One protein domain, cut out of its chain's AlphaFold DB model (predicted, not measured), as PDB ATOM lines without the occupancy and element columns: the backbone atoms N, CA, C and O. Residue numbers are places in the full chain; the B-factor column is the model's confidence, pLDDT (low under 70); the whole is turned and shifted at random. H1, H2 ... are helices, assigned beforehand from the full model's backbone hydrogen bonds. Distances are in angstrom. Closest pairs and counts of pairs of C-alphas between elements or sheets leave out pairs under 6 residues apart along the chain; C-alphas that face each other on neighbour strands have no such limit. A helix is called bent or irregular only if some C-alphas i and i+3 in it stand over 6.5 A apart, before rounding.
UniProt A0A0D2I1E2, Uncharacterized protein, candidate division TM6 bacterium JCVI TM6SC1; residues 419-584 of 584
ATOM      1  N   ILE A 419     153.798  39.323   0.936       90.31
ATOM      2  CA  ILE A 419     153.667  40.648   1.555       90.31
ATOM      3  C   ILE A 419     152.193  40.907   1.884       90.31
ATOM      4  O   ILE A 419     151.881  41.316   3.006       90.31
ATOM      5  N   ALA A 420     151.288  40.616   0.948       91.06
ATOM      6  CA  ALA A 420     149.851  40.706   1.161       91.06
ATOM      7  C   ALA A 420     149.384  39.721   2.243       91.06
ATOM      8  O   ALA A 420     148.761  40.144   3.213       91.06
ATOM      9  N   GLU A 421     149.757  38.443   2.144       90.56
ATOM     10  CA  GLU A 421     149.404  37.406   3.126       90.56
ATOM     11  C   GLU A 421     149.915  37.748   4.540       90.56
ATOM     12  O   GLU A 421     149.183  37.599   5.520       90.56
ATOM     13  N   THR A 422     151.134  38.292   4.663       89.00
ATOM     14  CA  THR A 422     151.673  38.753   5.958       89.00
ATOM     15  C   THR A 422     150.924  39.978   6.488       89.00
ATOM     16  O   THR A 422     150.609  40.036   7.678       89.00
ATOM     17  N   ALA A 423     150.602  40.951   5.628       91.81
ATOM     18  CA  ALA A 423     149.841  42.135   6.026       91.81
ATOM     19  C   ALA A 423     148.415  41.778   6.479       91.81
ATOM     20  O   ALA A 423     147.939  42.351   7.457       91.81
ATOM     21  N   ILE A 424     147.762  40.810   5.826       94.19
ATOM     22  CA  ILE A 424     146.443  40.290   6.217       94.19
ATOM     23  C   ILE A 424     146.529  39.540   7.545       94.19
ATOM     24  O   ILE A 424     145.757  39.828   8.457       94.19
ATOM     25  N   LYS A 425     147.509  38.641   7.706       91.38
ATOM     26  CA  LYS A 425     147.711  37.911   8.963       91.38
ATOM     27  C   LYS A 425     147.918  38.866  10.142       91.38
ATOM     28  O   LYS A 425     147.222  38.751  11.144       91.38
ATOM     29  N   SER A 426     148.805  39.850  10.006       91.12
ATOM     30  CA  SER A 426     149.044  40.841  11.063       91.12
ATOM     31  C   SER A 426     147.976  41.938  11.163       91.12
ATOM     32  O   SER A 426     148.017  42.725  12.108       91.12
ATOM     33  N   PHE A 427     147.034  42.014  10.217       95.88
ATOM     34  CA  PHE A 427     145.786  42.758  10.384       95.88
ATOM     35  C   PHE A 427     144.829  41.969  11.284       95.88
ATOM     36  O   PHE A 427     144.410  42.509  12.300       95.88
ATOM     37  N   ASN A 428     144.583  40.688  10.984       93.88
ATOM     38  CA  ASN A 428     143.763  39.784  11.801       93.88
ATOM     39  C   ASN A 428     144.272  39.734  13.251       93.88
ATOM     40  O   ASN A 428     143.550  40.088  14.170       93.88
ATOM     41  N   GLU A 429     145.562  39.446  13.460       91.31
ATOM     42  CA  GLU A 429     146.187  39.408  14.796       91.31
ATOM     43  C   GLU A 429     146.040  40.724  15.585       91.31
ATOM     44  O   GLU A 429     146.066  40.717  16.814       91.31
ATOM     45  N   ALA A 430     145.898  41.861  14.897       92.81
ATOM     46  CA  ALA A 430     145.697  43.170  15.511       92.81
ATOM     47  C   ALA A 430     144.212  43.533  15.707       92.81
ATOM     48  O   ALA A 430     143.908  44.337  16.586       92.81
ATOM     49  N   ILE A 431     143.306  42.953  14.919       94.81
ATOM     50  CA  ILE A 431     141.856  43.075  15.081       94.81
ATOM     51  C   ILE A 431     141.390  42.186  16.238       94.81
ATOM     52  O   ILE A 431     140.843  42.726  17.197       94.81
ATOM     53  N   ASP A 432     141.724  40.891  16.240       89.44
ATOM     54  CA  ASP A 432     141.407  39.938  17.317       89.44
ATOM     55  C   ASP A 432     141.890  40.464  18.682       89.44
ATOM     56  O   ASP A 432     141.152  40.499  19.666       89.44
ATOM     57  N   ALA A 433     143.133  40.957  18.742       86.31
ATOM     58  CA  ALA A 433     143.721  41.503  19.963       86.31
ATOM     59  C   ALA A 433     143.188  42.900  20.349       86.31
ATOM     60  O   ALA A 433     143.480  43.383  21.447       86.31
ATOM     61  N   ALA A 434     142.446  43.582  19.472       91.94
ATOM     62  CA  ALA A 434     141.675  44.771  19.830       91.94
ATOM     63  C   ALA A 434     140.273  44.375  20.323       91.94
ATOM     64  O   ALA A 434     139.891  44.811  21.405       91.94
ATOM     65  N   HIS A 435     139.569  43.508  19.586       90.44
ATOM     66  CA  HIS A 435     138.276  42.908  19.936       90.44
ATOM     67  C   HIS A 435     138.303  42.354  21.362       90.44
ATOM     68  O   HIS A 435     137.570  42.843  22.221       90.44
ATOM     69  N   LEU A 436     139.190  41.390  21.645       84.88
ATOM     70  CA  LEU A 436     139.261  40.722  22.949       84.88
ATOM     71  C   LEU A 436     139.443  41.726  24.098       84.88
ATOM     72  O   LEU A 436     138.780  41.618  25.119       84.88
ATOM     73  N   ALA A 437     140.271  42.757  23.911       85.94
ATOM     74  CA  ALA A 437     140.502  43.790  24.921       85.94
ATOM     75  C   ALA A 437     139.359  44.828  25.041       85.94
ATOM     76  O   ALA A 437     139.263  45.516  26.061       85.94
ATOM     77  N   ILE A 438     138.475  44.949  24.044       88.19
ATOM     78  CA  ILE A 438     137.232  45.735  24.139       88.19
ATOM     79  C   ILE A 438     136.168  44.947  24.914       88.19
ATOM     80  O   ILE A 438     135.516  45.516  25.789       88.19
ATOM     81  N   GLU A 439     136.016  43.649  24.634       82.56
ATOM     82  CA  GLU A 439     135.018  42.796  25.291       82.56
ATOM     83  C   GLU A 439     135.387  42.438  26.740       82.56
ATOM     84  O   GLU A 439     134.538  42.520  27.630       82.56
ATOM     85  N   ASP A 440     136.662  42.137  27.008       67.19
ATOM     86  CA  ASP A 440     137.192  41.858  28.352       67.19
ATOM     87  C   ASP A 440     137.272  43.112  29.250       67.19
ATOM     88  O   ASP A 440     137.874  43.065  30.327       67.19
ATOM     89  N   SER A 441     136.704  44.266  28.867       78.75
ATOM     90  CA  SER A 441     136.886  45.503  29.637       78.75
ATOM     91  C   SER A 441     135.695  46.457  29.716       78.75
ATOM     92  O   SER A 441     134.735  46.418  28.945       78.75
ATOM     93  N   LYS A 442     135.843  47.413  30.645       80.25
ATOM     94  CA  LYS A 442     134.959  48.566  30.868       80.25
ATOM     95  C   LYS A 442     134.833  49.507  29.659       80.25
ATOM     96  O   LYS A 442     134.060  50.456  29.733       80.25
ATOM     97  N   LEU A 443     135.554  49.274  28.554       85.94
ATOM     98  CA  LEU A 443     135.400  50.042  27.312       85.94
ATOM     99  C   LEU A 443     134.000  49.893  26.699       85.94
ATOM    100  O   LEU A 443     133.452  50.872  26.195       85.94
ATOM    101  N   SER A 444     133.407  48.701  26.797       81.50
ATOM    102  CA  SER A 444     132.071  48.379  26.268       81.50
ATOM    103  C   SER A 444     130.924  49.199  26.892       81.50
ATOM    104  O   SER A 444     129.891  49.398  26.259       81.50
ATOM    105  N   TYR A 445     131.119  49.739  28.102       83.75
ATOM    106  CA  TYR A 445     130.181  50.624  28.811       83.75
ATOM    107  C   TYR A 445     130.898  51.837  29.433       83.75
ATOM    108  O   TYR A 445     130.509  52.341  30.495       83.75
ATOM    109  N   LEU A 446     131.945  52.329  28.760       88.88
ATOM    110  CA  LEU A 446     132.844  53.386  29.245       88.88
ATOM    111  C   LEU A 446     132.089  54.611  29.775       88.88
ATOM    112  O   LEU A 446     132.420  55.141  30.833       88.88
ATOM    113  N   ASN A 447     131.033  55.017  29.074       87.12
ATOM    114  CA  ASN A 447     130.191  56.162  29.410       87.12
ATOM    115  C   ASN A 447     129.555  56.029  30.818       87.12
ATOM    116  O   ASN A 447     129.573  56.976  31.608       87.12
ATOM    117  N   LYS A 448     129.087  54.821  31.179       88.56
ATOM    118  CA  LYS A 448     128.539  54.492  32.511       88.56
ATOM    119  C   LYS A 448     129.630  54.535  33.586       88.56
ATOM    120  O   LYS A 448     129.427  55.152  34.629       88.56
ATOM    121  N   TYR A 449     130.798  53.942  33.318       90.06
ATOM    122  CA  TYR A 449     131.935  53.955  34.251       90.06
ATOM    123  C   TYR A 449     132.471  55.377  34.507       90.06
ATOM    124  O   TYR A 449     132.777  55.741  35.647       90.06
ATOM    125  N   MET A 450     132.569  56.205  33.464       90.62
ATOM    126  CA  MET A 450     133.127  57.556  33.562       90.62
ATOM    127  C   MET A 450     132.214  58.518  34.335       90.62
ATOM    128  O   MET A 450     132.721  59.361  35.073       90.62
ATOM    129  N   LYS A 451     130.888  58.358  34.225       88.88
ATOM    130  CA  LYS A 451     129.891  59.127  34.996       88.88
ATOM    131  C   LYS A 451     129.644  58.600  36.411       88.88
ATOM    132  O   LYS A 451     129.163  59.345  37.255       88.88
ATOM    133  N   GLY A 452     129.931  57.326  36.677       88.06
ATOM    134  CA  GLY A 452     129.734  56.730  37.997       88.06
ATOM    135  C   GLY A 452     130.754  57.207  39.037       88.06
ATOM    136  O   GLY A 452     131.916  57.461  38.717       88.06
ATOM    137  N   ASN A 453     130.357  57.203  40.313       84.19
ATOM    138  CA  ASN A 453     131.215  57.531  41.465       84.19
ATOM    139  C   ASN A 453     132.281  56.450  41.786       84.19
ATOM    140  O   ASN A 453     132.886  56.468  42.853       84.19
ATOM    141  N   GLN A 454     132.503  55.487  40.884       84.50
ATOM    142  CA  GLN A 454     133.546  54.463  41.006       84.50
ATOM    143  C   GLN A 454     134.942  55.105  40.991       84.50
ATOM    144  O   GLN A 454     135.172  56.046  40.228       84.50
ATOM    145  N   GLN A 455     135.874  54.558  41.777       86.25
ATOM    146  CA  GLN A 455     137.272  55.004  41.813       86.25
ATOM    147  C   GLN A 455     137.976  54.847  40.451       86.25
ATOM    148  O   GLN A 455     137.486  54.167  39.541       86.25
ATOM    149  N   ILE A 456     139.122  55.516  40.301       85.88
ATOM    150  CA  ILE A 456     139.929  55.488  39.079       85.88
ATOM    151  C   ILE A 456     140.581  54.115  38.914       85.88
ATOM    152  O   ILE A 456     141.350  53.664  39.757       85.88
ATOM    153  N   ASP A 457     140.261  53.461  37.801       85.44
ATOM    154  CA  ASP A 457     140.754  52.136  37.449       85.44
ATOM    155  C   ASP A 457     141.990  52.253  36.546       85.44
ATOM    156  O   ASP A 457     141.895  52.551  35.352       85.44
ATOM    157  N   THR A 458     143.169  52.001  37.111       82.69
ATOM    158  CA  THR A 458     144.437  52.018  36.366       82.69
ATOM    159  C   THR A 458     144.565  50.845  35.382       82.69
ATOM    160  O   THR A 458     145.278  50.966  34.383       82.69
ATOM    161  N   SER A 459     143.837  49.738  35.582       84.62
ATOM    162  CA  SER A 459     143.814  48.606  34.644       84.62
ATOM    163  C   SER A 459     143.078  48.966  33.350       84.62
ATOM    164  O   SER A 459     143.579  48.679  32.260       84.62
ATOM    165  N   LEU A 460     141.974  49.722  33.444       88.00
ATOM    166  CA  LEU A 460     141.287  50.293  32.280       88.00
ATOM    167  C   LEU A 460     142.223  51.191  31.457       88.00
ATOM    168  O   LEU A 460     142.150  51.185  30.229       88.00
ATOM    169  N   GLY A 461     143.143  51.910  32.103       87.00
ATOM    170  CA  GLY A 461     144.151  52.710  31.408       87.00
ATOM    171  C   GLY A 461     145.093  51.874  30.533       87.00
ATOM    172  O   GLY A 461     145.275  52.154  29.342       87.00
ATOM    173  N   ASN A 462     145.607  50.776  31.087       85.69
ATOM    174  CA  ASN A 462     146.422  49.820  30.340       85.69
ATOM    175  C   ASN A 462     145.637  49.196  29.170       85.69
ATOM    176  O   ASN A 462     146.168  49.087  28.060       85.69
ATOM    177  N   THR A 463     144.351  48.894  29.364       89.62
ATOM    178  CA  THR A 463     143.467  48.398  28.298       89.62
ATOM    179  C   THR A 463     143.219  49.433  27.195       89.62
ATOM    180  O   THR A 463     143.368  49.102  26.017       89.62
ATOM    181  N   ILE A 464     142.948  50.700  27.538       92.56
ATOM    182  CA  ILE A 464     142.854  51.822  26.581       92.56
ATOM    183  C   ILE A 464     144.128  51.903  25.729       92.56
ATOM    184  O   ILE A 464     144.056  52.001  24.502       92.56
ATOM    185  N   SER A 465     145.301  51.819  26.363       90.25
ATOM    186  CA  SER A 465     146.594  51.825  25.672       90.25
ATOM    187  C   SER A 465     146.809  50.598  24.775       90.25
ATOM    188  O   SER A 465     147.318  50.757  23.662       90.25
ATOM    189  N   SER A 466     146.381  49.408  25.206       90.94
ATOM    190  CA  SER A 466     146.457  48.165  24.427       90.94
ATOM    191  C   SER A 466     145.570  48.212  23.177       90.94
ATOM    192  O   SER A 466     146.071  48.072  22.058       90.94
ATOM    193  N   VAL A 467     144.279  48.532  23.335       94.88
ATOM    194  CA  VAL A 467     143.320  48.663  22.222       94.88
ATOM    195  C   VAL A 467     143.780  49.743  21.239       94.88
ATOM    196  O   VAL A 467     143.851  49.489  20.039       94.88
ATOM    197  N   ARG A 468     144.211  50.914  21.733       95.12
ATOM    198  CA  ARG A 468     144.796  51.996  20.914       95.12
ATOM    199  C   ARG A 468     146.012  51.526  20.108       95.12
ATOM    200  O   ARG A 468     146.167  51.918  18.952       95.12
ATOM    201  N   SER A 469     146.878  50.702  20.700       94.50
ATOM    202  CA  SER A 469     148.047  50.125  20.027       94.50
ATOM    203  C   SER A 469     147.635  49.144  18.926       94.50
ATOM    204  O   SER A 469     148.118  49.243  17.797       94.50
ATOM    205  N   ASN A 470     146.694  48.245  19.216       95.25
ATOM    206  CA  ASN A 470     146.247  47.208  18.287       95.25
ATOM    207  C   ASN A 470     145.433  47.789  17.115       95.25
ATOM    208  O   ASN A 470     145.763  47.515  15.962       95.25
ATOM    209  N   ILE A 471     144.513  48.725  17.370       97.56
ATOM    210  CA  ILE A 471     143.811  49.491  16.325       97.56
ATOM    211  C   ILE A 471     144.808  50.238  15.420       97.56
ATOM    212  O   ILE A 471     144.691  50.187  14.197       97.56
ATOM    213  N   ARG A 472     145.853  50.870  15.981       96.88
ATOM    214  CA  ARG A 472     146.908  51.520  15.177       96.88
ATOM    215  C   ARG A 472     147.703  50.525  14.325       96.88
ATOM    216  O   ARG A 472     147.986  50.841  13.169       96.88
ATOM    217  N   LYS A 473     148.037  49.334  14.841       96.25
ATOM    218  CA  LYS A 473     148.680  48.261  14.053       96.25
ATOM    219  C   LYS A 473     147.781  47.836  12.890       96.25
ATOM    220  O   LYS A 473     148.244  47.858  11.752       96.25
ATOM    221  N   ALA A 474     146.509  47.530  13.152       96.81
ATOM    222  CA  ALA A 474     145.536  47.139  12.132       96.81
ATOM    223  C   ALA A 474     145.438  48.199  11.016       96.81
ATOM    224  O   ALA A 474     145.691  47.900   9.847       96.81
ATOM    225  N   THR A 475     145.225  49.466  11.385       97.69
ATOM    226  CA  THR A 475     145.208  50.616  10.466       97.69
ATOM    227  C   THR A 475     146.491  50.733   9.630       97.69
ATOM    228  O   THR A 475     146.431  51.019   8.431       97.69
ATOM    229  N   GLN A 476     147.667  50.492  10.221       96.56
ATOM    230  CA  GLN A 476     148.937  50.495   9.486       96.56
ATOM    231  C   GLN A 476     149.049  49.338   8.486       96.56
ATOM    232  O   GLN A 476     149.547  49.563   7.379       96.56
ATOM    233  N   GLN A 477     148.588  48.129   8.823       96.56
ATOM    234  CA  GLN A 477     148.614  47.000   7.887       96.56
ATOM    235  C   GLN A 477     147.636  47.210   6.721       96.56
ATOM    236  O   GLN A 477     148.028  47.000   5.575       96.56
ATOM    237  N   VAL A 478     146.430  47.742   6.965       96.31
ATOM    238  CA  VAL A 478     145.475  48.123   5.900       96.31
ATOM    239  C   VAL A 478     146.085  49.159   4.952       96.31
ATOM    240  O   VAL A 478     145.989  49.018   3.733       96.31
ATOM    241  N   LYS A 479     146.780  50.178   5.481       96.56
ATOM    242  CA  LYS A 479     147.478  51.189   4.666       96.56
ATOM    243  C   LYS A 479     148.633  50.601   3.846       96.56
ATOM    244  O   LYS A 479     148.758  50.928   2.664       96.56
ATOM    245  N   LYS A 480     149.460  49.730   4.441       94.38
ATOM    246  CA  LYS A 480     150.538  49.011   3.732       94.38
ATOM    247  C   LYS A 480     149.968  48.151   2.609       94.38
ATOM    248  O   LYS A 480     150.397  48.293   1.467       94.38
ATOM    249  N   LEU A 481     148.953  47.342   2.916       95.19
ATOM    250  CA  LEU A 481     148.274  46.492   1.949       95.19
ATOM    251  C   LEU A 481     147.651  47.326   0.823       95.19
ATOM    252  O   LEU A 481     147.945  47.051  -0.332       95.19
ATOM    253  N   ARG A 482     146.894  48.398   1.114       95.75
ATOM    254  CA  ARG A 482     146.309  49.273   0.071       95.75
ATOM    255  C   ARG A 482     147.367  49.803  -0.899       95.75
ATOM    256  O   ARG A 482     147.087  49.924  -2.088       95.75
ATOM    257  N   ASN A 483     148.557  50.147  -0.409       95.19
ATOM    258  CA  ASN A 483     149.645  50.616  -1.263       95.19
ATOM    259  C   ASN A 483     150.291  49.480  -2.066       95.19
ATOM    260  O   ASN A 483     150.571  49.687  -3.242       95.19
ATOM    261  N   HIS A 484     150.462  48.296  -1.476       94.88
ATOM    262  CA  HIS A 484     150.991  47.116  -2.166       94.88
ATOM    263  C   HIS A 484     150.046  46.600  -3.264       94.88
ATOM    264  O   HIS A 484     150.482  46.340  -4.381       94.88
ATOM    265  N   LEU A 485     148.735  46.557  -2.992       93.94
ATOM    266  CA  LEU A 485     147.709  46.102  -3.938       93.94
ATOM    267  C   LEU A 485     147.711  46.875  -5.266       93.94
ATOM    268  O   LEU A 485     147.358  46.293  -6.285       93.94
ATOM    269  N   LYS A 486     148.151  48.142  -5.291       94.62
ATOM    270  CA  LYS A 486     148.274  48.942  -6.530       94.62
ATOM    271  C   LYS A 486     149.221  48.322  -7.563       94.62
ATOM    272  O   LYS A 486     149.111  48.641  -8.740       94.62
ATOM    273  N   ASN A 487     150.137  47.463  -7.118       93.38
ATOM    274  CA  ASN A 487     151.138  46.803  -7.952       93.38
ATOM    275  C   ASN A 487     150.716  45.378  -8.366       93.38
ATOM    276  O   ASN A 487     151.477  44.697  -9.049       93.38
ATOM    277  N   LEU A 488     149.541  44.903  -7.928       93.31
ATOM    278  CA  LEU A 488     149.056  43.543  -8.171       93.31
ATOM    279  C   LEU A 488     147.936  43.517  -9.217       93.31
ATOM    280  O   LEU A 488     147.208  44.492  -9.401       93.31
ATOM    281  N   SER A 489     147.756  42.364  -9.864       93.69
ATOM    282  CA  SER A 489     146.663  42.145 -10.818       93.69
ATOM    283  C   SER A 489     145.288  42.272 -10.156       93.69
ATOM    284  O   SER A 489     145.114  41.926  -8.986       93.69
ATOM    285  N   ASP A 490     144.277  42.705 -10.915       94.06
ATOM    286  CA  ASP A 490     142.915  42.935 -10.403       94.06
ATOM    287  C   ASP A 490     142.312  41.702  -9.707       94.06
ATOM    288  O   ASP A 490     141.562  41.825  -8.738       94.06
ATOM    289  N   ALA A 491     142.675  40.497 -10.156       90.50
ATOM    290  CA  ALA A 491     142.274  39.243  -9.523       90.50
ATOM    291  C   ALA A 491     142.861  39.087  -8.106       90.50
ATOM    292  O   ALA A 491     142.131  38.740  -7.173       90.50
ATOM    293  N   ALA A 492     144.151  39.389  -7.927       89.50
ATOM    294  CA  ALA A 492     144.813  39.371  -6.624       89.50
ATOM    295  C   ALA A 492     144.314  40.515  -5.726       89.50
ATOM    296  O   ALA A 492     143.989  40.281  -4.562       89.50
ATOM    297  N   GLN A 493     144.142  41.724  -6.279       93.69
ATOM    298  CA  GLN A 493     143.508  42.840  -5.569       93.69
ATOM    299  C   GLN A 493     142.118  42.460  -5.050       93.69
ATOM    300  O   GLN A 493     141.808  42.719  -3.888       93.69
ATOM    301  N   LYS A 494     141.285  41.821  -5.882       93.75
ATOM    302  CA  LYS A 494     139.931  41.401  -5.504       93.75
ATOM    303  C   LYS A 494     139.943  40.322  -4.417       93.75
ATOM    304  O   LYS A 494     139.164  40.455  -3.474       93.75
ATOM    305  N   LYS A 495     140.839  39.322  -4.499       91.81
ATOM    306  CA  LYS A 495     141.048  38.313  -3.437       91.81
ATOM    307  C   LYS A 495     141.342  39.007  -2.105       91.81
ATOM    308  O   LYS A 495     140.518  38.956  -1.194       91.81
ATOM    309  N   PHE A 496     142.460  39.724  -2.027       93.19
ATOM    310  CA  PHE A 496     142.950  40.305  -0.778       93.19
ATOM    311  C   PHE A 496     142.029  41.408  -0.219       93.19
ATOM    312  O   PHE A 496     141.901  41.539   0.999       93.19
ATOM    313  N   LYS A 497     141.303  42.149  -1.075       94.88
ATOM    314  CA  LYS A 497     140.224  43.051  -0.628       94.88
ATOM    315  C   LYS A 497     139.046  42.309  -0.010       94.88
ATOM    316  O   LYS A 497     138.539  42.759   1.013       94.88
ATOM    317  N   SER A 498     138.603  41.201  -0.606       92.44
ATOM    318  CA  SER A 498     137.504  40.406  -0.043       92.44
ATOM    319  C   SER A 498     137.881  39.752   1.289       92.44
ATOM    320  O   SER A 498     137.070  39.744   2.206       92.44
ATOM    321  N   GLU A 499     139.131  39.310   1.431       92.50
ATOM    322  CA  GLU A 499     139.674  38.680   2.639       92.50
ATOM    323  C   GLU A 499     139.708  39.664   3.824       92.50
ATOM    324  O   GLU A 499     139.092  39.417   4.859       92.50
ATOM    325  N   VAL A 500     140.298  40.852   3.639       94.38
ATOM    326  CA  VAL A 500     140.324  41.918   4.663       94.38
ATOM    327  C   VAL A 500     138.935  42.452   5.003       94.38
ATOM    328  O   VAL A 500     138.665  42.756   6.168       94.38
ATOM    329  N   LYS A 501     138.026  42.537   4.021       94.38
ATOM    330  CA  LYS A 501     136.627  42.888   4.295       94.38
ATOM    331  C   LYS A 501     135.902  41.801   5.077       94.38
ATOM    332  O   LYS A 501     135.132  42.159   5.956       94.38
ATOM    333  N   SER A 502     136.171  40.521   4.811       92.00
ATOM    334  CA  SER A 502     135.595  39.408   5.570       92.00
ATOM    335  C   SER A 502     136.011  39.472   7.039       92.00
ATOM    336  O   SER A 502     135.137  39.452   7.900       92.00
ATOM    337  N   ILE A 503     137.312  39.636   7.311       89.12
ATOM    338  CA  ILE A 503     137.864  39.771   8.671       89.12
ATOM    339  C   ILE A 503     137.176  40.932   9.398       89.12
ATOM    340  O   ILE A 503     136.476  40.728  10.380       89.12
ATOM    341  N   TYR A 504     137.267  42.149   8.851       93.56
ATOM    342  CA  TYR A 504     136.664  43.319   9.491       93.56
ATOM    343  C   TYR A 504     135.134  43.249   9.598       93.56
ATOM    344  O   TYR A 504     134.564  43.875  10.485       93.56
ATOM    345  N   SER A 505     134.445  42.518   8.716       91.00
ATOM    346  CA  SER A 505     132.982  42.400   8.772       91.00
ATOM    347  C   SER A 505     132.466  41.582   9.954       91.00
ATOM    348  O   SER A 505     131.318  41.797  10.332       91.00
ATOM    349  N   ALA A 506     133.291  40.716  10.557       86.94
ATOM    350  CA  ALA A 506     132.936  40.017  11.792       86.94
ATOM    351  C   ALA A 506     132.848  40.994  12.978       86.94
ATOM    352  O   ALA A 506     131.870  40.993  13.719       86.94
ATOM    353  N   ASP A 507     133.836  41.886  13.099       90.88
ATOM    354  CA  ASP A 507     134.030  42.730  14.286       90.88
ATOM    355  C   ASP A 507     133.592  44.193  14.083       90.88
ATOM    356  O   ASP A 507     133.738  45.031  14.977       90.88
ATOM    357  N   ARG A 508     133.074  44.530  12.891       93.75
ATOM    358  CA  ARG A 508     132.740  45.905  12.466       93.75
ATOM    359  C   ARG A 508     131.908  46.645  13.503       93.75
ATOM    360  O   ARG A 508     132.160  47.822  13.761       93.75
ATOM    361  N   ASP A 509     130.906  45.974  14.055       92.69
ATOM    362  CA  ASP A 509     129.940  46.608  14.943       92.69
ATOM    363  C   ASP A 509     130.514  46.801  16.359       92.69
ATOM    364  O   ASP A 509     130.274  47.846  16.951       92.69
ATOM    365  N   ILE A 510     131.447  45.952  16.815       91.88
ATOM    366  CA  ILE A 510     132.230  46.180  18.047       91.88
ATOM    367  C   ILE A 510     133.051  47.480  17.937       91.88
ATOM    368  O   ILE A 510     133.092  48.286  18.871       91.88
ATOM    369  N   PHE A 511     133.674  47.743  16.780       95.44
ATOM    370  CA  PHE A 511     134.401  49.000  16.560       95.44
ATOM    371  C   PHE A 511     133.476  50.220  16.436       95.44
ATOM    372  O   PHE A 511     133.858  51.308  16.879       95.44
ATOM    373  N   LYS A 512     132.260  50.067  15.887       95.75
ATOM    374  CA  LYS A 512     131.241  51.134  15.893       95.75
ATOM    375  C   LYS A 512     130.736  51.434  17.301       95.75
ATOM    376  O   LYS A 512     130.643  52.604  17.653       95.75
ATOM    377  N   ASP A 513     130.451  50.414  18.102       92.94
ATOM    378  CA  ASP A 513     129.935  50.568  19.464       92.94
ATOM    379  C   ASP A 513     130.997  51.171  20.390       92.94
ATOM    380  O   ASP A 513     130.684  52.013  21.237       92.94
ATOM    381  N   LEU A 514     132.276  50.840  20.168       95.12
ATOM    382  CA  LEU A 514     133.401  51.553  20.769       95.12
ATOM    383  C   LEU A 514     133.441  53.026  20.318       95.12
ATOM    384  O   LEU A 514     133.582  53.914  21.159       95.12
ATOM    385  N   LEU A 515     133.307  53.313  19.016       95.88
ATOM    386  CA  LEU A 515     133.276  54.689  18.496       95.88
ATOM    387  C   LEU A 515     132.104  55.498  19.086       95.88
ATOM    388  O   LEU A 515     132.297  56.659  19.453       95.88
ATOM    389  N   ALA A 516     130.920  54.897  19.209       94.38
ATOM    390  CA  ALA A 516     129.737  55.507  19.810       94.38
ATOM    391  C   ALA A 516     129.961  55.793  21.302       94.38
ATOM    392  O   ALA A 516     129.875  56.950  21.715       94.38
ATOM    393  N   ASN A 517     130.373  54.788  22.088       92.38
ATOM    394  CA  ASN A 517     130.700  54.947  23.510       92.38
ATOM    395  C   ASN A 517     131.741  56.049  23.756       92.38
ATOM    396  O   ASN A 517     131.571  56.867  24.665       92.38
ATOM    397  N   LEU A 518     132.808  56.095  22.952       94.88
ATOM    398  CA  LEU A 518     133.844  57.126  23.047       94.88
ATOM    399  C   LEU A 518     133.301  58.516  22.691       94.88
ATOM    400  O   LEU A 518     133.566  59.467  23.422       94.88
ATOM    401  N   THR A 519     132.508  58.634  21.622       94.50
ATOM    402  CA  THR A 519     131.914  59.911  21.181       94.50
ATOM    403  C   THR A 519     130.879  60.435  22.187       94.50
ATOM    404  O   THR A 519     130.824  61.633  22.452       94.50
ATOM    405  N   ASP A 520     130.084  59.568  22.814       93.12
ATOM    406  CA  ASP A 520     129.126  59.992  23.844       93.12
ATOM    407  C   ASP A 520     129.790  60.255  25.204       93.12
ATOM    408  O   ASP A 520     129.288  61.065  25.988       93.12
ATOM    409  N   THR A 521     130.954  59.651  25.467       92.88
ATOM    410  CA  THR A 521     131.830  60.033  26.589       92.88
ATOM    411  C   THR A 521     132.442  61.420  26.345       92.88
ATOM    412  O   THR A 521     132.373  62.269  27.229       92.88
ATOM    413  N   GLU A 522     132.951  61.690  25.135       94.12
ATOM    414  CA  GLU A 522     133.462  63.000  24.684       94.12
ATOM    415  C   GLU A 522     132.398  64.102  24.844       94.12
ATOM    416  O   GLU A 522     132.608  65.090  25.551       94.12
ATOM    417  N   ARG A 523     131.197  63.884  24.290       92.88
ATOM    418  CA  ARG A 523     130.042  64.799  24.395       92.88
ATOM    419  C   ARG A 523     129.609  65.099  25.830       92.88
ATOM    420  O   ARG A 523     128.963  66.117  26.061       92.88
ATOM    421  N   SER A 524     129.912  64.216  26.781       91.69
ATOM    422  CA  SER A 524     129.480  64.346  28.176       91.69
ATOM    423  C   SER A 524     130.618  64.586  29.173       91.69
ATOM    424  O   SER A 524     130.400  64.486  30.381       91.69
ATOM    425  N   LEU A 525     131.791  65.018  28.688       90.50
ATOM    426  CA  LEU A 525     132.929  65.469  29.501       90.50
ATOM    427  C   LEU A 525     132.542  66.465  30.607       90.50
ATOM    428  O   LEU A 525     133.039  66.352  31.722       90.50
ATOM    429  N   SER A 526     131.609  67.384  30.351       87.88
ATOM    430  CA  SER A 526     131.102  68.338  31.355       87.88
ATOM    431  C   SER A 526     130.430  67.685  32.574       87.88
ATOM    432  O   SER A 526     130.319  68.326  33.615       87.88
ATOM    433  N   THR A 527     130.005  66.422  32.463       89.75
ATOM    434  CA  THR A 527     129.355  65.639  33.534       89.75
ATOM    435  C   THR A 527     130.281  64.616  34.204       89.75
ATOM    436  O   THR A 527     129.868  63.933  35.136       89.75
ATOM    437  N   ILE A 528     131.526  64.491  33.736       91.06
ATOM    438  CA  ILE A 528     132.524  63.539  34.247       91.06
ATOM    439  C   ILE A 528     133.394  64.243  35.303       91.06
ATOM    440  O   ILE A 528     133.728  65.424  35.163       91.06
ATOM    441  N   SER A 529     133.794  63.535  36.368       90.06
ATOM    442  CA  SER A 529     134.647  64.123  37.414       90.06
ATOM    443  C   SER A 529     135.972  64.650  36.845       90.06
ATOM    444  O   SER A 529     136.519  64.102  35.884       90.06
ATOM    445  N   THR A 530     136.486  65.741  37.419       86.56
ATOM    446  CA  THR A 530     137.744  66.375  36.977       86.56
ATOM    447  C   THR A 530     138.901  65.376  36.996       86.56
ATOM    448  O   THR A 530     139.650  65.281  36.031       86.56
ATOM    449  N   ASP A 531     138.959  64.545  38.031       86.75
ATOM    450  CA  ASP A 531     139.948  63.486  38.236       86.75
ATOM    451  C   ASP A 531     139.965  62.474  37.075       86.75
ATOM    452  O   ASP A 531     141.017  62.174  36.506       86.75
ATOM    453  N   LYS A 532     138.785  61.988  36.653       89.50
ATOM    454  CA  LYS A 532     138.650  61.060  35.515       89.50
ATOM    455  C   LYS A 532     138.946  61.739  34.177       89.50
ATOM    456  O   LYS A 532     139.493  61.093  33.282       89.50
ATOM    457  N   ARG A 533     138.629  63.030  34.027       89.19
ATOM    458  CA  ARG A 533     139.021  63.827  32.851       89.19
ATOM    459  C   ARG A 533     140.534  64.010  32.763       89.19
ATOM    460  O   ARG A 533     141.098  63.824  31.688       89.19
ATOM    461  N   PHE A 534     141.198  64.299  33.877       86.94
ATOM    462  CA  PHE A 534     142.652  64.391  33.928       86.94
ATOM    463  C   PHE A 534     143.300  63.046  33.566       86.94
ATOM    464  O   PHE A 534     144.071  62.979  32.611       86.94
ATOM    465  N   VAL A 535     142.926  61.957  34.251       87.31
ATOM    466  CA  VAL A 535     143.569  60.643  34.061       87.31
ATOM    467  C   VAL A 535     143.319  60.036  32.676       87.31
ATOM    468  O   VAL A 535     144.264  59.515  32.090       87.31
ATOM    469  N   PHE A 536     142.090  60.089  32.142       89.56
ATOM    470  CA  PHE A 536     141.731  59.371  30.904       89.56
ATOM    471  C   PHE A 536     141.618  60.241  29.642       89.56
ATOM    472  O   PHE A 536     141.582  59.704  28.533       89.56
ATOM    473  N   TRP A 537     141.545  61.568  29.774       87.44
ATOM    474  CA  TRP A 537     141.543  62.498  28.633       87.44
ATOM    475  C   TRP A 537     142.766  63.422  28.603       87.44
ATOM    476  O   TRP A 537     143.026  64.029  27.569       87.44
ATOM    477  N   GLY A 538     143.547  63.515  29.685       83.00
ATOM    478  CA  GLY A 538     144.708  64.406  29.750       83.00
ATOM    479  C   GLY A 538     144.341  65.894  29.736       83.00
ATOM    480  O   GLY A 538     145.192  66.715  29.403       83.00
ATOM    481  N   GLN A 539     143.091  66.249  30.064       82.25
ATOM    482  CA  GLN A 539     142.701  67.655  30.198       82.25
ATOM    483  C   GLN A 539     143.532  68.318  31.307       82.25
ATOM    484  O   GLN A 539     143.735  67.688  32.348       82.25
ATOM    485  N   PRO A 540     144.029  69.553  31.107       75.19
ATOM    486  CA  PRO A 540     144.924  70.193  32.060       75.19
ATOM    487  C   PRO A 540     144.216  70.464  33.395       75.19
ATOM    488  O   PRO A 540     142.995  70.616  33.463       75.19
ATOM    489  N   LEU A 541     144.993  70.491  34.480       68.25
ATOM    490  CA  LEU A 541     144.484  70.475  35.857       68.25
ATOM    491  C   LEU A 541     144.009  71.858  36.357       68.25
ATOM    492  O   LEU A 541     143.843  72.060  37.557       68.25
ATOM    493  N   ASP A 542     143.784  72.800  35.441       66.38
ATOM    494  CA  ASP A 542     143.680  74.252  35.663       66.38
ATOM    495  C   ASP A 542     142.440  74.692  36.474       66.38
ATOM    496  O   ASP A 542     142.219  75.880  36.696       66.38
ATOM    497  N   ALA A 543     141.618  73.731  36.906       54.44
ATOM    498  CA  ALA A 543     140.382  73.926  37.659       54.44
ATOM    499  C   ALA A 543     140.357  73.211  39.029       54.44
ATOM    500  O   ALA A 543     139.320  73.238  39.695       54.44
ATOM    501  N   LEU A 544     141.447  72.562  39.467       55.56
ATOM    502  CA  LEU A 544     141.561  72.103  40.859       55.56
ATOM    503  C   LEU A 544     142.111  73.230  41.755       55.56
ATOM    504  O   LEU A 544     143.084  73.878  41.367       55.56
ATOM    505  N   PRO A 545     141.536  73.463  42.955       52.66
ATOM    506  CA  PRO A 545     142.056  74.452  43.895       52.66
ATOM    507  C   PRO A 545     143.529  74.206  44.245       52.66
ATOM    508  O   PRO A 545     143.923  73.085  44.577       52.66
ATOM    509  N   THR A 546     144.325  75.278  44.218       54.06
ATOM    510  CA  THR A 546     145.779  75.289  44.475       54.06
ATOM    511  C   THR A 546     146.185  74.661  45.804       54.06
ATOM    512  O   THR A 546     147.289  74.143  45.949       54.06
ATOM    513  N   ASP A 547     145.277  74.686  46.770       57.25
ATOM    514  CA  ASP A 547     145.553  74.416  48.177       57.25
ATOM    515  C   ASP A 547     145.711  72.910  48.468       57.25
ATOM    516  O   ASP A 547     146.074  72.521  49.577       57.25
ATOM    517  N   ASN A 548     145.462  72.047  47.472       67.88
ATOM    518  CA  ASN A 548     145.546  70.592  47.594       67.88
ATOM    519  C   ASN A 548     146.556  69.964  46.611       67.88
ATOM    520  O   ASN A 548     146.272  68.972  45.936       67.88
ATOM    521  N   GLN A 549     147.765  70.536  46.561       73.38
ATOM    522  CA  GLN A 549     148.921  70.055  45.787       73.38
ATOM    523  C   GLN A 549     149.113  68.523  45.863       73.38
ATOM    524  O   GLN A 549     149.361  67.874  44.850       73.38
ATOM    525  N   LYS A 550     148.924  67.926  47.051       80.44
ATOM    526  CA  LYS A 550     149.045  66.475  47.275       80.44
ATOM    527  C   LYS A 550     148.054  65.661  46.436       80.44
ATOM    528  O   LYS A 550     148.454  64.660  45.852       80.44
ATOM    529  N   ALA A 551     146.797  66.097  46.329       77.12
ATOM    530  CA  ALA A 551     145.806  65.431  45.484       77.12
ATOM    531  C   ALA A 551     146.158  65.553  43.989       77.12
ATOM    532  O   ALA A 551     145.989  64.597  43.236       77.12
ATOM    533  N   ALA A 552     146.716  66.691  43.559       77.31
ATOM    534  CA  ALA A 552     147.214  66.856  42.192       77.31
ATOM    535  C   ALA A 552     148.373  65.893  41.870       77.31
ATOM    536  O   ALA A 552     148.414  65.322  40.780       77.31
ATOM    537  N   ASP A 553     149.292  65.671  42.814       82.81
ATOM    538  CA  ASP A 553     150.405  64.729  42.650       82.81
ATOM    539  C   ASP A 553     149.963  63.256  42.739       82.81
ATOM    540  O   ASP A 553     150.444  62.423  41.967       82.81
ATOM    541  N   GLU A 554     148.972  62.932  43.574       84.50
ATOM    542  CA  GLU A 554     148.321  61.614  43.587       84.50
ATOM    543  C   GLU A 554     147.602  61.315  42.260       84.50
ATOM    544  O   GLU A 554     147.746  60.218  41.717       84.50
ATOM    545  N   LEU A 555     146.905  62.296  41.671       82.12
ATOM    546  CA  LEU A 555     146.287  62.159  40.345       82.12
ATOM    547  C   LEU A 555     147.326  62.020  39.221       82.12
ATOM    548  O   LEU A 555     147.127  61.219  38.304       82.12
ATOM    549  N   ARG A 556     148.463  62.727  39.294       81.75
ATOM    550  CA  ARG A 556     149.602  62.539  38.369       81.75
ATOM    551  C   ARG A 556     150.175  61.123  38.467       81.75
ATOM    552  O   ARG A 556     150.420  60.499  37.435       81.75
ATOM    553  N   ALA A 557     150.326  60.584  39.678       82.69
ATOM    554  CA  ALA A 557     150.767  59.206  39.892       82.69
ATOM    555  C   ALA A 557     149.751  58.169  39.369       82.69
ATOM    556  O   ALA A 557     150.146  57.150  38.795       82.69
ATOM    557  N   GLN A 558     148.446  58.439  39.490       79.81
ATOM    558  CA  GLN A 558     147.390  57.601  38.907       79.81
ATOM    559  C   GLN A 558     147.396  57.645  37.369       79.81
ATOM    560  O   GLN A 558     147.351  56.593  36.739       79.81
ATOM    561  N   ALA A 559     147.547  58.820  36.746       78.31
ATOM    562  CA  ALA A 559     147.672  58.946  35.287       78.31
ATOM    563  C   ALA A 559     148.912  58.211  34.735       78.31
ATOM    564  O   ALA A 559     148.826  57.495  33.732       78.31
ATOM    565  N   ALA A 560     150.049  58.329  35.431       77.81
ATOM    566  CA  ALA A 560     151.287  57.647  35.069       77.81
ATOM    567  C   ALA A 560     151.182  56.116  35.215       77.81
ATOM    568  O   ALA A 560     151.556  55.389  34.295       77.81
ATOM    569  N   SER A 561     150.629  55.615  36.326       73.94
ATOM    570  CA  SER A 561     150.442  54.168  36.557       73.94
ATOM    571  C   SER A 561     149.341  53.539  35.692       73.94
ATOM    572  O   SER A 561     149.405  52.350  35.387       73.94
ATOM    573  N   ALA A 562     148.384  54.338  35.213       67.69
ATOM    574  CA  ALA A 562     147.428  53.957  34.175       67.69
ATOM    575  C   ALA A 562     148.030  53.961  32.746       67.69
ATOM    576  O   ALA A 562     147.326  53.664  31.779       67.69
ATOM    577  N   GLY A 563     149.315  54.309  32.589       74.25
ATOM    578  CA  GLY A 563     150.044  54.244  31.320       74.25
ATOM    579  C   GLY A 563     149.741  55.385  30.342       74.25
ATOM    580  O   GLY A 563     149.764  55.159  29.128       74.25
ATOM    581  N   ASN A 564     149.425  56.588  30.845       72.81
ATOM    582  CA  ASN A 564     148.940  57.737  30.061       72.81
ATOM    583  C   ASN A 564     147.824  57.338  29.062       72.81
ATOM    584  O   ASN A 564     147.996  57.423  27.829       72.81
ATOM    585  N   PRO A 565     146.677  56.858  29.579       75.94
ATOM    586  CA  PRO A 565     145.550  56.479  28.752       75.94
ATOM    587  C   PRO A 565     144.875  57.749  28.252       75.94
ATOM    588  O   PRO A 565     144.389  58.563  29.024       75.94
ATOM    589  N   ASN A 566     144.856  57.937  26.939       87.88
ATOM    590  CA  ASN A 566     144.239  59.108  26.338       87.88
ATOM    591  C   ASN A 566     143.130  58.637  25.388       87.88
ATOM    592  O   ASN A 566     143.400  58.096  24.309       87.88
ATOM    593  N   LEU A 567     141.886  58.818  25.833       90.62
ATOM    594  CA  LEU A 567     140.671  58.408  25.135       90.62
ATOM    595  C   LEU A 567     140.458  59.168  23.820       90.62
ATOM    596  O   LEU A 567     139.965  58.567  22.873       90.62
ATOM    597  N   GLU A 568     140.915  60.417  23.703       91.56
ATOM    598  CA  GLU A 568     140.898  61.187  22.449       91.56
ATOM    599  C   GLU A 568     141.741  60.501  21.355       91.56
ATOM    600  O   GLU A 568     141.299  60.302  20.223       91.56
ATOM    601  N   THR A 569     142.944  60.037  21.702       93.44
ATOM    602  CA  THR A 569     143.835  59.314  20.779       93.44
ATOM    603  C   THR A 569     143.382  57.884  20.484       93.44
ATOM    604  O   THR A 569     143.809  57.328  19.468       93.44
ATOM    605  N   LEU A 570     142.533  57.290  21.333       95.25
ATOM    606  CA  LEU A 570     141.818  56.048  21.029       95.25
ATOM    607  C   LEU A 570     140.650  56.331  20.072       95.25
ATOM    608  O   LEU A 570     140.581  55.712  19.018       95.25
ATOM    609  N   LEU A 571     139.806  57.319  20.374       96.06
ATOM    610  CA  LEU A 571     138.697  57.786  19.536       96.06
ATOM    611  C   LEU A 571     139.160  58.143  18.118       96.06
ATOM    612  O   LEU A 571     138.588  57.664  17.139       96.06
ATOM    613  N   SER A 572     140.244  58.909  18.006       95.88
ATOM    614  CA  SER A 572     140.899  59.233  16.737       95.88
ATOM    615  C   SER A 572     141.369  57.978  15.987       95.88
ATOM    616  O   SER A 572     141.126  57.857  14.788       95.88
ATOM    617  N   ALA A 573     141.965  56.999  16.682       97.06
ATOM    618  CA  ALA A 573     142.436  55.757  16.067       97.06
ATOM    619  C   ALA A 573     141.286  54.841  15.605       97.06
ATOM    620  O   ALA A 573     141.358  54.296  14.504       97.06
ATOM    621  N   THR A 574     140.218  54.696  16.397       97.12
ATOM    622  CA  THR A 574     139.023  53.909  16.037       97.12
ATOM    623  C   THR A 574     138.302  54.539  14.845       97.12
ATOM    624  O   THR A 574     137.986  53.851  13.874       97.12
ATOM    625  N   ARG A 575     138.122  55.868  14.867       97.88
ATOM    626  CA  ARG A 575     137.561  56.651  13.753       97.88
ATOM    627  C   ARG A 575     138.429  56.531  12.492       97.88
ATOM    628  O   ARG A 575     137.893  56.392  11.396       97.88
ATOM    629  N   GLU A 576     139.757  56.520  12.630       97.62
ATOM    630  CA  GLU A 576     140.668  56.283  11.505       97.62
ATOM    631  C   GLU A 576     140.540  54.860  10.938       97.62
ATOM    632  O   GLU A 576     140.452  54.726   9.719       97.62
ATOM    633  N   LEU A 577     140.497  53.816  11.779       97.38
ATOM    634  CA  LEU A 577     140.342  52.422  11.339       97.38
ATOM    635  C   LEU A 577     139.053  52.232  10.532       97.38
ATOM    636  O   LEU A 577     139.110  51.719   9.414       97.38
ATOM    637  N   ILE A 578     137.919  52.705  11.057       97.50
ATOM    638  CA  ILE A 578     136.615  52.635  10.381       97.50
ATOM    639  C   ILE A 578     136.693  53.341   9.020       97.50
ATOM    640  O   ILE A 578     136.392  52.733   7.992       97.50
ATOM    641  N   ASN A 579     137.220  54.570   8.982       97.00
ATOM    642  CA  ASN A 579     137.396  55.324   7.737       97.00
ATOM    643  C   ASN A 579     138.352  54.636   6.744       97.00
ATOM    644  O   ASN A 579     138.139  54.718   5.533       97.00
ATOM    645  N   GLN A 580     139.406  53.946   7.209       96.31
ATOM    646  CA  GLN A 580     140.256  53.145   6.323       96.31
ATOM    647  C   GLN A 580     139.494  51.952   5.748       96.31
ATOM    648  O   GLN A 580     139.614  51.704   4.552       96.31
ATOM    649  N   MET A 581     138.715  51.236   6.557       96.75
ATOM    650  CA  MET A 581     138.021  50.019   6.131       96.75
ATOM    651  C   MET A 581     136.840  50.286   5.195       96.75
ATOM    652  O   MET A 581     136.649  49.552   4.225       96.75
ATOM    653  N   GLU A 582     136.083  51.359   5.425       93.19
ATOM    654  CA  GLU A 582     134.958  51.739   4.558       93.19
ATOM    655  C   GLU A 582     135.420  52.334   3.211       93.19
ATOM    656  O   GLU A 582     134.660  52.334   2.245       93.19
ATOM    657  N   SER A 583     136.694  52.735   3.102       92.31
ATOM    658  CA  SER A 583     137.338  53.198   1.857       92.31
ATOM    659  C   SER A 583     138.239  52.152   1.167       92.31
ATOM    660  O   SER A 583     139.028  52.500   0.283       92.31
ATOM    661  N   PHE A 584     138.236  50.884   1.601       89.00
ATOM    662  CA  PHE A 584     139.130  49.817   1.097       89.00
ATOM    663  C   PHE A 584     138.563  49.052  -0.116       89.00
ATOM    664  O   PHE A 584     139.363  48.664  -1.002       89.00
TER     665      PHE A 584
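AT A GLANCE: This is residues 419 to 584 of the 584 residues of an uncharacterized protein of candidate division TM6 bacterium JCVI TM6SC1 (UniProt A0A0D2I1E2). Look for a rod of helices: H1, H3 and H4a form an up-and-down bundle toward one end, each running against the one before it, and H7 packs on H3. The bent helix H4 turns so that its second arm, H4b, packs on H2 and H7; H5 and H6 lie toward the other end, where residues 545 to 550 stick out. The printed part has 166 residues with seven named helices, H1 to H7 in chain order, and no named strand: the class is all helix. It is only just loose, close to compact, with a radius of gyration of the C-alphas of 18.5 A and spans of 67 by 23 by 23 A.

IN THESE COORDINATES: Find C-alpha 419 at (153.667, 40.648, 1.555); from there H1 runs 30.3 A to residue 439. H2, residues 442 to 451, is irregular, with C-alphas 444 and 447 8.6 A apart. H3 runs 40.9 A from C-alpha 458 at (144.437, 52.018, 36.366) to residue 485. H4, residues 490 to 523, was assigned as one helix by its hydrogen bonds but is bent: C-alphas 506 and 509 are 7.9 A apart. Its arms are H4a, residues 490 to 506, 24.5 A, and H4b, residues 509 to 523, 20.5 A, at a steep tilt of 62 degrees. H5 spans residues 530 to 537. H6, residues 546 to 561, 23.0 A, is irregular, with C-alphas 547 and 550 8.7 A apart, and has a kink of 30 degrees near residue 553. H7, residues 567 to 582, runs 22.4 A to C-alpha 582 at (134.958, 51.739, 4.558).

HOW THE PARTS SIT: Start at H3, the hub, which touches four other helices. H1 touches it, closest at the C-alphas of Phe 427 and Ala 474, 4.7 A, at a shallow tilt of 24 degrees, opposite ways. H7 touches H3 at Arg 468 and Leu 570, closest C-alphas 5.0 A apart. H4a touches H1, closest C-alphas Ile 424 and Val 500, 6.5 A. H4b touches H2, closest C-alphas Asn 447 and Thr 521, 5.1 A. H5 touches H6, closest C-alphas Val 535 and Ala 559, 4.6 A. H1 and H7 are apart. Every O i to N i+4 pair is within hydrogen-bond range in H3, H4a, H4b, H5 and H7; H1 has 14 of 17, H2 4 of 6, H6 10 of 12.

THE WHOLE: The two C-alphas farthest apart, Ala 491 and Asp 547, are 67.7 A apart. The printed part has no cut and no long link. Look for pLDDT under 70 at residues 440, 541 to 548 and 562.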